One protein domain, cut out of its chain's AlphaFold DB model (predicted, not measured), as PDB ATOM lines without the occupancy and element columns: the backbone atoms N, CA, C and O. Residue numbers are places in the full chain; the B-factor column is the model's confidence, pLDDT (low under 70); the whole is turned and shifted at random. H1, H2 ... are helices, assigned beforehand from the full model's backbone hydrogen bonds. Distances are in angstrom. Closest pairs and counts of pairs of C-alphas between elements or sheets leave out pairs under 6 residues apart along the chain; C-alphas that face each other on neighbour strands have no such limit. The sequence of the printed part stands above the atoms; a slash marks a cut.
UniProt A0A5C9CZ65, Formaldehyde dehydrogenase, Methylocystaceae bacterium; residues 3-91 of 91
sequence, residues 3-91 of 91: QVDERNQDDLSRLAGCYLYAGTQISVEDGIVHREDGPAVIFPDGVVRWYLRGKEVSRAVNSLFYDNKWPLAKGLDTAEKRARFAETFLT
ATOM      1  N   GLN A   3     133.771 140.972 139.214       98.31
ATOM      2  CA  GLN A   3     133.391 141.442 137.887       98.31
ATOM      3  C   GLN A   3     134.375 140.894 136.853       98.31
ATOM      4  O   GLN A   3     135.591 140.957 137.044       98.31
ATOM      5  N   VAL A   4     133.830 140.352 135.769       98.56
ATOM      6  CA  VAL A   4     134.591 139.852 134.629       98.56
ATOM      7  C   VAL A   4     135.130 141.033 133.829       98.56
ATOM      8  O   VAL A   4     134.377 141.931 133.442       98.56
ATOM      9  N   ASP A   5     136.430 141.014 133.565       98.44
ATOM     10  CA  ASP A   5     137.138 141.931 132.679       98.44
ATOM     11  C   ASP A   5     138.211 141.182 131.877       98.44
ATOM     12  O   ASP A   5     138.445 139.990 132.080       98.44
ATOM     13  N   GLU A   6     138.872 141.878 130.956       97.75
ATOM     14  CA  GLU A   6     139.848 141.291 130.028       97.75
ATOM     15  C   GLU A   6     140.985 140.517 130.722       97.75
ATOM     16  O   GLU A   6     141.566 139.616 130.124       97.75
ATOM     17  N   ARG A   7     141.303 140.831 131.985       98.19
ATOM     18  CA  ARG A   7     142.405 140.209 132.733       98.19
ATOM     19  C   ARG A   7     142.028 138.864 133.340       98.19
ATOM     20  O   ARG A   7     142.919 138.084 133.653       98.19
ATOM     21  N   ASN A   8     140.738 138.620 133.576       98.00
ATOM     22  CA  ASN A   8     140.248 137.449 134.313       98.00
ATOM     23  C   ASN A   8     139.188 136.634 133.552       98.00
ATOM     24  O   ASN A   8     138.774 135.575 134.027       98.00
ATOM     25  N   GLN A   9     138.747 137.106 132.383       98.25
ATOM     26  CA  GLN A   9     137.648 136.511 131.629       98.25
ATOM     27  C   GLN A   9     137.885 135.044 131.290       98.25
ATOM     28  O   GLN A   9     136.985 134.220 131.458       98.25
ATOM     29  N   ASP A  10     139.087 134.721 130.835       98.12
ATOM     30  CA  ASP A  10     139.486 133.374 130.448       98.12
ATOM     31  C   ASP A  10     139.382 132.389 131.621       98.12
ATOM     32  O   ASP A  10     138.747 131.338 131.510       98.12
ATOM     33  N   ASP A  11     139.946 132.756 132.770       98.12
ATOM     34  CA  ASP A  11     139.971 131.904 133.959       98.12
ATOM     35  C   ASP A  11     138.580 131.750 134.574       98.12
ATOM     36  O   ASP A  11     138.167 130.637 134.904       98.12
ATOM     37  N   LEU A  12     137.811 132.838 134.652       97.94
ATOM     38  CA  LEU A  12     136.443 132.798 135.169       97.94
ATOM     39  C   LEU A  12     135.492 132.047 134.226       97.94
ATOM     40  O   LEU A  12     134.595 131.350 134.700       97.94
ATOM     41  N   SER A  13     135.706 132.117 132.910       97.56
ATOM     42  CA  SER A  13     134.934 131.337 131.932       97.56
ATOM     43  C   SER A  13     135.231 129.841 132.033       97.56
ATOM     44  O   SER A  13     134.310 129.021 132.009       97.56
ATOM     45  N   ARG A  14     136.511 129.466 132.201       97.31
ATOM     46  CA  ARG A  14     136.905 128.069 132.460       97.31
ATOM     47  C   ARG A  14     136.299 127.563 133.760       97.31
ATOM     48  O   ARG A  14     135.746 126.467 133.779       97.31
ATOM     49  N   LEU A  15     136.347 128.379 134.809       96.75
ATOM     50  CA  LEU A  15     135.785 128.041 136.107       96.75
ATOM     51  C   LEU A  15     134.262 127.842 136.054       96.75
ATOM     52  O   LEU A  15     133.743 126.890 136.631       96.75
ATOM     53  N   ALA A  16     133.542 128.716 135.347       96.00
ATOM     54  CA  ALA A  16     132.089 128.626 135.194       96.00
ATOM     55  C   ALA A  16     131.628 127.542 134.207       96.00
ATOM     56  O   ALA A  16     130.430 127.240 134.141       96.00
ATOM     57  N   GLY A  17     132.545 126.991 133.406       95.31
ATOM     58  CA  GLY A  17     132.224 126.055 132.331       95.31
ATOM     59  C   GLY A  17     131.419 126.687 131.190       95.31
ATOM     60  O   GLY A  17     130.712 125.984 130.470       95.31
ATOM     61  N   CYS A  18     131.470 128.012 131.033       94.31
ATOM     62  CA  CYS A  18     130.817 128.736 129.944       94.31
ATOM     63  C   CYS A  18     131.513 130.073 129.671       94.31
ATOM     64  O   CYS A  18     132.166 130.627 130.549       94.31
ATOM     65  N   TYR A  19     131.367 130.594 128.454       96.38
ATOM     66  CA  TYR A  19     131.939 131.888 128.091       96.38
ATOM     67  C   TYR A  19     131.226 133.027 128.831       96.38
ATOM     68  O   TYR A  19     130.003 133.163 128.724       96.38
ATOM     69  N   LEU A  20     131.988 133.838 129.568       97.62
ATOM     70  CA  LEU A  20     131.496 135.025 130.266       97.62
ATOM     71  C   LEU A  20     131.912 136.289 129.509       97.62
ATOM     72  O   LEU A  20     133.043 136.401 129.043       97.62
ATOM     73  N   TYR A  21     131.004 137.259 129.410       96.50
ATOM     74  CA  TYR A  21     131.289 138.556 128.793       96.50
ATOM     75  C   TYR A  21     131.898 139.520 129.812       96.50
ATOM     76  O   TYR A  21     131.578 139.446 131.002       96.50
ATOM     77  N   ALA A  22     132.694 140.485 129.350       97.50
ATOM     78  CA  ALA A  22     133.090 141.622 130.175       97.50
ATOM     79  C   ALA A  22     131.861 142.294 130.820       97.50
ATOM     80  O   ALA A  22     130.812 142.449 130.192       97.50
ATOM     81  N   GLY A  23     131.978 142.655 132.096       97.88
ATOM     82  CA  GLY A  23     130.876 143.183 132.904       97.88
ATOM     83  C   GLY A  23     129.987 142.120 133.560       97.88
ATOM     84  O   GLY A  23     129.181 142.474 134.415       97.88
ATOM     85  N   THR A  24     130.147 140.833 133.228       98.56
ATOM     86  CA  THR A  24     129.472 139.747 133.957       98.56
ATOM     87  C   THR A  24     129.907 139.766 135.417       98.56
ATOM     88  O   THR A  24     131.095 139.869 135.714       98.56
ATOM     89  N   GLN A  25     128.964 139.653 136.343       98.62
ATOM     90  CA  GLN A  25     129.263 139.444 137.755       98.62
ATOM     91  C   GLN A  25     129.197 137.953 138.066       98.62
ATOM     92  O   GLN A  25     128.256 137.279 137.654       98.62
ATOM     93  N   ILE A  26     130.183 137.440 138.796       98.69
ATOM     94  CA  ILE A  26     130.263 136.037 139.198       98.69
ATOM     95  C   ILE A  26     130.593 135.906 140.688       98.69
ATOM     96  O   ILE A  26     131.360 136.690 141.247       98.69
ATOM     97  N   SER A  27     129.997 134.926 141.357       98.44
ATOM     98  CA  SER A  27     130.301 134.547 142.734       98.44
ATOM     99  C   SER A  27     131.126 133.267 142.744       98.44
ATOM    100  O   SER A  27     130.739 132.269 142.134       98.44
ATOM    101  N   VAL A  28     132.278 133.322 143.408       97.56
ATOM    102  CA  VAL A  28     133.219 132.212 143.541       97.56
ATOM    103  C   VAL A  28     133.555 132.065 145.015       97.56
ATOM    104  O   VAL A  28     133.971 133.036 145.645       97.56
ATOM    105  N   GLU A  29     133.390 130.861 145.541       96.31
ATOM    106  CA  GLU A  29     133.677 130.495 146.927       96.31
ATOM    107  C   GLU A  29     134.504 129.209 146.895       96.31
ATOM    108  O   GLU A  29     134.197 128.316 146.111       96.31
ATOM    109  N   ASP A  30     135.608 129.149 147.644       95.31
ATOM    110  CA  ASP A  30     136.542 128.008 147.664       95.31
ATOM    111  C   ASP A  30     136.952 127.480 146.276       95.31
ATOM    112  O   ASP A  30     137.117 126.282 146.043       95.31
ATOM    113  N   GLY A  31     137.124 128.401 145.323       95.75
ATOM    114  CA  GLY A  31     137.556 128.075 143.967       95.75
ATOM    115  C   GLY A  31     136.490 127.394 143.108       95.75
ATOM    116  O   GLY A  31     136.846 126.814 142.087       95.75
ATOM    117  N   ILE A  32     135.208 127.465 143.479       97.31
ATOM    118  CA  ILE A  32     134.075 126.985 142.677       97.31
ATOM    119  C   ILE A  32     133.005 128.069 142.532       97.31
ATOM    120  O   ILE A  32     132.835 128.921 143.400       97.31
ATOM    121  N   VAL A  33     132.252 128.044 141.429       98.19
ATOM    122  CA  VAL A  33     131.123 128.969 141.245       98.19
ATOM    123  C   VAL A  33     129.997 128.579 142.198       98.19
ATOM    124  O   VAL A  33     129.467 127.464 142.125       98.19
ATOM    125  N   HIS A  34     129.643 129.479 143.110       97.75
ATOM    126  CA  HIS A  34     128.664 129.200 144.152       97.75
ATOM    127  C   HIS A  34     128.033 130.478 144.693       97.75
ATOM    128  O   HIS A  34     128.712 131.495 144.855       97.75
ATOM    129  N   ARG A  35     126.721 130.409 144.949       97.75
ATOM    130  CA  ARG A  35     125.999 131.404 145.734       97.75
ATOM    131  C   ARG A  35     124.664 130.863 146.256       97.75
ATOM    132  O   ARG A  35     123.890 130.317 145.475       97.75
ATOM    133  N   GLU A  36     124.377 131.050 147.543       97.12
ATOM    134  CA  GLU A  36     123.151 130.547 148.194       97.12
ATOM    135  C   GLU A  36     122.018 131.584 148.290       97.12
ATOM    136  O   GLU A  36     120.842 131.230 148.347       97.12
ATOM    137  N   ASP A  37     122.350 132.876 148.287       95.31
ATOM    138  CA  ASP A  37     121.412 133.988 148.494       95.31
ATOM    139  C   ASP A  37     120.892 134.610 147.184       95.31
ATOM    140  O   ASP A  37     120.096 135.551 147.201       95.31
ATOM    141  N   GLY A  38     121.336 134.108 146.031       97.00
ATOM    142  CA  GLY A  38     121.038 134.697 144.731       97.00
ATOM    143  C   GLY A  38     121.716 133.974 143.568       97.00
ATOM    144  O   GLY A  38     122.443 133.003 143.776       97.00
ATOM    145  N   PRO A  39     121.527 134.457 142.329       98.19
ATOM    146  CA  PRO A  39     122.238 133.916 141.183       98.19
ATOM    147  C   PRO A  39     123.745 134.120 141.347       98.19
ATOM    148  O   PRO A  39     124.207 135.194 141.750       98.19
ATOM    149  N   ALA A  40     124.505 133.082 141.011       98.44
ATOM    150  CA  ALA A  40     125.957 133.096 141.080       98.44
ATOM    151  C   ALA A  40     126.591 133.768 139.857       98.44
ATOM    152  O   ALA A  40     127.732 134.193 139.953       98.44
ATOM    153  N   VAL A  41     125.878 133.883 138.730       98.44
ATOM    154  CA  VAL A  41     126.325 134.611 137.533       98.44
ATOM    155  C   VAL A  41     125.228 135.577 137.089       98.44
ATOM    156  O   VAL A  41     124.070 135.177 136.972       98.44
ATOM    157  N   ILE A  42     125.587 136.831 136.822       98.38
ATOM    158  CA  ILE A  42     124.695 137.882 136.319       98.38
ATOM    159  C   ILE A  42     125.362 138.515 135.100       98.38
ATOM    160  O   ILE A  42     126.407 139.154 135.219       98.38
ATOM    161  N   PHE A  43     124.770 138.323 133.927       97.88
ATOM    162  CA  PHE A  43     125.252 138.895 132.676       97.88
ATOM    163  C   PHE A  43     124.821 140.370 132.537       97.88
ATOM    164  O   PHE A  43     123.810 140.772 133.121       97.88
ATOM    165  N   PRO A  44     125.544 141.189 131.745       97.44
ATOM    166  CA  PRO A  44     125.201 142.601 131.532       97.44
ATOM    167  C   PRO A  44     123.814 142.841 130.916       97.44
ATOM    168  O   PRO A  44     123.236 143.909 131.097       97.44
ATOM    169  N   ASP A  45     123.279 141.859 130.191       95.62
ATOM    170  CA  ASP A  45     121.946 141.886 129.577       95.62
ATOM    171  C   ASP A  45     120.816 141.503 130.554       95.62
ATOM    172  O   ASP A  45     119.642 141.495 130.182       95.62
ATOM    173  N   GLY A  46     121.155 141.201 131.811       93.62
ATOM    174  CA  GLY A  46     120.210 140.823 132.859       93.62
ATOM    175  C   GLY A  46     119.890 139.330 132.912       93.62
ATOM    176  O   GLY A  46     119.132 138.914 133.791       93.62
ATOM    177  N   VAL A  47     120.466 138.502 132.032       95.38
ATOM    178  CA  VAL A  47     120.377 137.045 132.172       95.38
ATOM    179  C   VAL A  47     121.119 136.625 133.439       95.38
ATOM    180  O   VAL A  47     122.200 137.125 133.751       95.38
ATOM    181  N   VAL A  48     120.554 135.676 134.182       97.75
ATOM    182  CA  VAL A  48     121.156 135.166 135.418       97.75
ATOM    183  C   VAL A  48     121.310 133.655 135.373       97.75
ATOM    184  O   VAL A  48     120.496 132.959 134.764       97.75
ATOM    185  N   ARG A  49     122.340 133.139 136.046       98.06
ATOM    186  CA  ARG A  49     122.503 131.705 136.299       98.06
ATOM    187  C   ARG A  49     122.768 131.426 137.767       98.06
ATOM    188  O   ARG A  49     123.478 132.161 138.452       98.06
ATOM    189  N   TRP A  50     122.206 130.323 138.229       98.44
ATOM    190  CA  TRP A  50     122.323 129.820 139.586       98.44
ATOM    191  C   TRP A  50     123.327 128.679 139.618       98.44
ATOM    192  O   TRP A  50     123.217 127.741 138.827       98.44
ATOM    193  N   TYR A  51     124.283 128.760 140.540       98.19
ATOM    194  CA  TYR A  51     125.253 127.700 140.776       98.19
ATOM    195  C   TYR A  51     125.351 127.391 142.266       98.19
ATOM    196  O   TYR A  51     125.518 128.293 143.090       98.19
ATOM    197  N   LEU A  52     125.293 126.104 142.600       97.56
ATOM    198  CA  LEU A  52     125.458 125.601 143.956       97.56
ATOM    199  C   LEU A  52     126.554 124.548 143.992       97.56
ATOM    200  O   LEU A  52     126.466 123.541 143.289       97.56
ATOM    201  N   ARG A  53     127.602 124.793 144.790       96.00
ATOM    202  CA  ARG A  53     128.782 123.919 144.888       96.00
ATOM    203  C   ARG A  53     129.331 123.528 143.501       96.00
ATOM    204  O   ARG A  53     129.558 122.354 143.217       96.00
ATOM    205  N   GLY A  54     129.467 124.512 142.605       96.44
ATOM    206  CA  GLY A  54     129.949 124.331 141.230       96.44
ATOM    207  C   GLY A  54     128.935 123.743 140.238       96.44
ATOM    208  O   GLY A  54     129.236 123.659 139.050       96.44
ATOM    209  N   LYS A  55     127.731 123.351 140.676       95.94
ATOM    210  CA  LYS A  55     126.695 122.775 139.806       95.94
ATOM    211  C   LYS A  55     125.706 123.838 139.350       95.94
ATOM    212  O   LYS A  55     125.131 124.537 140.179       95.94
ATOM    213  N   GLU A  56     125.481 123.919 138.045       97.56
ATOM    214  CA  GLU A  56     124.450 124.770 137.446       97.56
ATOM    215  C   GLU A  56     123.054 124.228 137.802       97.56
ATOM    216  O   GLU A  56     122.777 123.043 137.612       97.56
ATOM    217  N   VAL A  57     122.190 125.079 138.365       98.00
ATOM    218  CA  VAL A  57     120.846 124.701 138.845       98.00
ATOM    219  C   VAL A  57     119.738 125.638 138.357       98.00
ATOM    220  O   VAL A  57     118.603 125.536 138.825       98.00
ATOM    221  N   SER A  58     119.994 126.540 137.399       97.81
ATOM    222  CA  SER A  58     119.017 127.573 136.998       97.81
ATOM    223  C   SER A  58     117.713 126.976 136.494       97.81
ATOM    224  O   SER A  58     116.649 127.522 136.767       97.81
ATOM    225  N   ARG A  59     117.754 125.832 135.798       98.12
ATOM    226  CA  ARG A  59     116.527 125.153 135.352       98.12
ATOM    227  C   ARG A  59     115.657 124.708 136.529       98.12
ATOM    228  O   ARG A  59     114.445 124.901 136.489       98.12
ATOM    229  N   ALA A  60     116.263 124.127 137.560       98.31
ATOM    230  CA  ALA A  60     115.542 123.679 138.745       98.31
ATOM    231  C   ALA A  60     115.012 124.872 139.554       98.31
ATOM    232  O   ALA A  60     113.865 124.853 139.992       98.31
ATOM    233  N   VAL A  61     115.798 125.947 139.672       98.38
ATOM    234  CA  VAL A  61     115.353 127.195 140.308       98.38
ATOM    235  C   VAL A  61     114.184 127.822 139.542       98.38
ATOM    236  O   VAL A  61     113.195 128.217 140.152       98.38
ATOM    237  N   ASN A  62     114.235 127.849 138.209       98.06
ATOM    238  CA  ASN A  62     113.127 128.340 137.386       98.06
ATOM    239  C   ASN A  62     111.857 127.497 137.575       98.06
ATOM    240  O   ASN A  62     110.771 128.067 137.654       98.06
ATOM    241  N   SER A  63     111.985 126.167 137.696       98.44
ATOM    242  CA  SER A  63     110.854 125.291 138.038       98.44
ATOM    243  C   SER A  63     110.288 125.643 139.407       98.44
ATOM    244  O   SER A  63     109.090 125.862 139.516       98.44
ATOM    245  N   LEU A  64     111.141 125.806 140.427       98.19
ATOM    246  CA  LEU A  64     110.699 126.195 141.766       98.19
ATOM    247  C   LEU A  64     109.884 127.496 141.728       98.19
ATOM    248  O   LEU A  64     108.809 127.572 142.319       98.19
ATOM    249  N   PHE A  65     110.361 128.520 141.022       98.31
ATOM    250  CA  PHE A  65     109.636 129.786 140.899       98.31
ATOM    251  C   PHE A  65     108.311 129.612 140.155       98.31
ATOM    252  O   PHE A  65     107.296 130.159 140.586       98.31
ATOM    253  N   TYR A  66     108.300 128.832 139.075       98.06
ATOM    254  CA  TYR A  66     107.092 128.543 138.309       98.06
ATOM    255  C   TYR A  66     106.038 127.806 139.149       98.06
ATOM    256  O   TYR A  66     104.892 128.251 139.226       98.06
ATOM    257  N   ASP A  67     106.439 126.740 139.842       98.25
ATOM    258  CA  ASP A  67     105.562 125.893 140.654       98.25
ATOM    259  C   ASP A  67     104.929 126.679 141.814       98.25
ATOM    260  O   ASP A  67     103.761 126.478 142.151       98.25
ATOM    261  N   ASN A  68     105.667 127.642 142.376       98.00
ATOM    262  CA  ASN A  68     105.177 128.536 143.428       98.00
ATOM    263  C   ASN A  68     104.522 129.823 142.888       98.00
ATOM    264  O   ASN A  68     104.114 130.682 143.669       98.00
ATOM    265  N   LYS A  69     104.390 129.976 141.561       98.06
ATOM    266  CA  LYS A  69     103.827 131.167 140.892       98.06
ATOM    267  C   LYS A  69     104.539 132.472 141.274       98.06
ATOM    268  O   LYS A  69     103.918 133.530 141.391       98.06
ATOM    269  N   TRP A  70     105.853 132.411 141.467       97.75
ATOM    270  CA  TRP A  70     106.685 133.557 141.808       97.75
ATOM    271  C   TRP A  70     107.291 134.217 140.560       97.75
ATOM    272  O   TRP A  70     107.822 133.529 139.688       97.75
ATOM    273  N   PRO A  71     107.291 135.560 140.469       96.62
ATOM    274  CA  PRO A  71     107.957 136.262 139.375       96.62
ATOM    275  C   PRO A  71     109.485 136.152 139.496       96.62
ATOM    276  O   PRO A  71     110.058 136.551 140.511       96.62
ATOM    277  N   LEU A  72     110.153 135.689 138.431       93.81
ATOM    278  CA  LEU A  72     111.618 135.531 138.380       93.81
ATOM    279  C   LEU A  72     112.369 136.826 138.721       93.81
ATOM    280  O   LEU A  72     113.341 136.802 139.468       93.81
ATOM    281  N   ALA A  73     111.863 137.972 138.251       92.69
ATOM    282  CA  ALA A  73     112.456 139.290 138.486       92.69
ATOM    283  C   ALA A  73     112.535 139.692 139.971       92.69
ATOM    284  O   ALA A  73     113.270 140.611 140.320       92.69
ATOM    285  N   LYS A  74     111.770 139.036 140.852       95.38
ATOM    286  CA  LYS A  74     111.820 139.292 142.296       95.38
ATOM    287  C   LYS A  74     112.896 138.482 143.017       95.38
ATOM    288  O   LYS A  74     113.199 138.801 144.159       95.38
ATOM    289  N   GLY A  75     113.480 137.464 142.379       95.50
ATOM    290  CA  GLY A  75     114.491 136.614 143.009       95.50
ATOM    291  C   GLY A  75     114.048 136.097 144.385       95.50
ATOM    292  O   GLY A  75     112.864 135.837 144.610       95.50
ATOM    293  N   LEU A  76     115.002 135.970 145.310       97.12
ATOM    294  CA  LEU A  76     114.784 135.535 146.695       97.12
ATOM    295  C   LEU A  76     114.563 136.725 147.655       97.12
ATOM    296  O   LEU A  76     115.159 136.799 148.733       97.12
ATOM    297  N   ASP A  77     113.718 137.682 147.263       96.94
ATOM    298  CA  ASP A  77     113.453 138.919 148.015       96.94
ATOM    299  C   ASP A  77     112.760 138.701 149.374       96.94
ATOM    300  O   ASP A  77     113.019 139.443 150.324       96.94
ATOM    301  N   THR A  78     111.950 137.652 149.534       97.50
ATOM    302  CA  THR A  78     111.259 137.341 150.800       97.50
ATOM    303  C   THR A  78     111.900 136.187 151.579       97.50
ATOM    304  O   THR A  78     112.598 135.337 151.025       97.50
ATOM    305  N   ALA A  79     111.646 136.142 152.893       97.31
ATOM    306  CA  ALA A  79     112.105 135.048 153.754       97.31
ATOM    307  C   ALA A  79     111.488 133.697 153.360       97.31
ATOM    308  O   ALA A  79     112.182 132.688 153.381       97.31
ATOM    309  N   GLU A  80     110.221 133.697 152.935       97.44
ATOM    310  CA  GLU A  80     109.521 132.515 152.416       97.44
ATOM    311  C   GLU A  80     110.267 131.903 151.223       97.44
ATOM    312  O   GLU A  80     110.562 130.709 151.213       97.44
ATOM    313  N   LYS A  81     110.647 132.733 150.244       97.81
ATOM    314  CA  LYS A  81     111.378 132.271 149.062       97.81
ATOM    315  C   LYS A  81     112.749 131.715 149.420       97.81
ATOM    316  O   LYS A  81     113.122 130.658 148.920       97.81
ATOM    317  N   ARG A  82     113.482 132.404 150.304       97.81
ATOM    318  CA  ARG A  82     114.790 131.941 150.798       97.81
ATOM    319  C   ARG A  82     114.682 130.606 151.527       97.81
ATOM    320  O   ARG A  82     115.473 129.715 151.248       97.81
ATOM    321  N   ALA A  83     113.689 130.447 152.403       97.12
ATOM    322  CA  ALA A  83     113.458 129.198 153.124       97.12
ATOM    323  C   ALA A  83     113.155 128.048 152.157       97.12
ATOM    324  O   ALA A  83     113.805 127.008 152.209       97.12
ATOM    325  N   ARG A  84     112.244 128.264 151.202       97.69
ATOM    326  CA  ARG A  84     111.874 127.236 150.224       97.69
ATOM    327  C   ARG A  84     113.034 126.841 149.311       97.69
ATOM    328  O   ARG A  84     113.196 125.667 148.982       97.69
ATOM    329  N   PHE A  85     113.837 127.818 148.898       98.12
ATOM    330  CA  PHE A  85     115.059 127.572 148.143       98.12
ATOM    331  C   PHE A  85     116.049 126.735 148.961       98.12
ATOM    332  O   PHE A  85     116.528 125.716 148.469       98.12
ATOM    333  N   ALA A  86     116.300 127.114 150.218       97.38
ATOM    334  CA  ALA A  86     117.207 126.397 151.106       97.38
ATOM    335  C   ALA A  86     116.774 124.940 151.334       97.38
ATOM    336  O   ALA A  86     117.589 124.037 151.173       97.38
ATOM    337  N   GLU A  87     115.487 124.697 151.605       96.88
ATOM    338  CA  GLU A  87     114.915 123.346 151.729       96.88
ATOM    339  C   GLU A  87     115.172 122.485 150.485       96.88
ATOM    340  O   GLU A  87     115.458 121.293 150.592       96.88
ATOM    341  N   THR A  88     115.063 123.093 149.303       96.62
ATOM    342  CA  THR A  88     115.148 122.386 148.020       96.62
ATOM    343  C   THR A  88     116.592 122.112 147.601       96.62
ATOM    344  O   THR A  88     116.854 121.095 146.962       96.62
ATOM    345  N   PHE A  89     117.518 123.024 147.911       97.06
ATOM    346  CA  PHE A  89     118.829 123.042 147.262       97.06
ATOM    347  C   PHE A  89     120.049 123.064 148.189       97.06
ATOM    348  O   PHE A  89     121.147 122.776 147.713       97.06
ATOM    349  N   LEU A  90     119.893 123.429 149.465       93.75
ATOM    350  CA  LEU A  90     121.013 123.595 150.409       93.75
ATOM    351  C   LEU A  90     121.088 122.477 151.459       93.75
ATOM    352  O   LEU A  90     121.900 122.553 152.382       93.75
ATOM    353  N   THR A  91     120.242 121.457 151.316       78.06
ATOM    354  CA  THR A  91     120.187 120.276 152.181       78.06
ATOM    355  C   THR A  91     121.333 119.292 151.949       78.06
ATOM    356  O   THR A  91     121.918 119.247 150.840       78.06
TER     357      THR A  91
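Overview. This is residues 3 to 91 of the 91 residues of the protein "Formaldehyde dehydrogenase" of Methylocystaceae bacterium (UniProt A0A5C9CZ65). With little regular structure, the model is a core of loops, residues 17 to 57, with H1 at one end of the longest axis and H2 and H3 together at the other. Short antiparallel pairings fold the loops back on themselves. The 89 printed residues include three named helices, H1, H2, H3 in chain order, and no named strand; the class is all helix, with 29 residues in named elements. The whole is compact, with a radius of gyration of the C-alphas of 13.3 A and spans of 40 by 27 by 19 A.

Arrangement. H1, residues 9 to 16, is apart from H2, residues 58 to 67, and from H3, residues 79 to 89. Between H1 and H2, residues 25 to 26 pair with 41 to 42, and 41 to 42 with 48 to 49, both antiparallel. H2 and H3 are close but not clearly touching; their closest C-alphas, of Leu 64 and Phe 85, are 7.8 A apart. They run opposite ways at a steep tilt of 53 degrees. In H1, H2 and H3 every O i to N i+4 pair is within hydrogen-bond range.

Along the chain. H1 begins at C-alpha 9 (137.648, 136.511, 131.629) and spans 10.3 A. H2 spans 14.0 A. H3 spans 15.2 A, ending at C-alpha 89 (118.829, 123.042, 147.262).

Size, cuts and confidence. The C-alphas farthest apart, of Arg 7 and Lys 69, are 40.5 A apart. Both links are long, with 41 and 11 residues. The printed part has no cut, and no printed residue is under 70 in pLDDT.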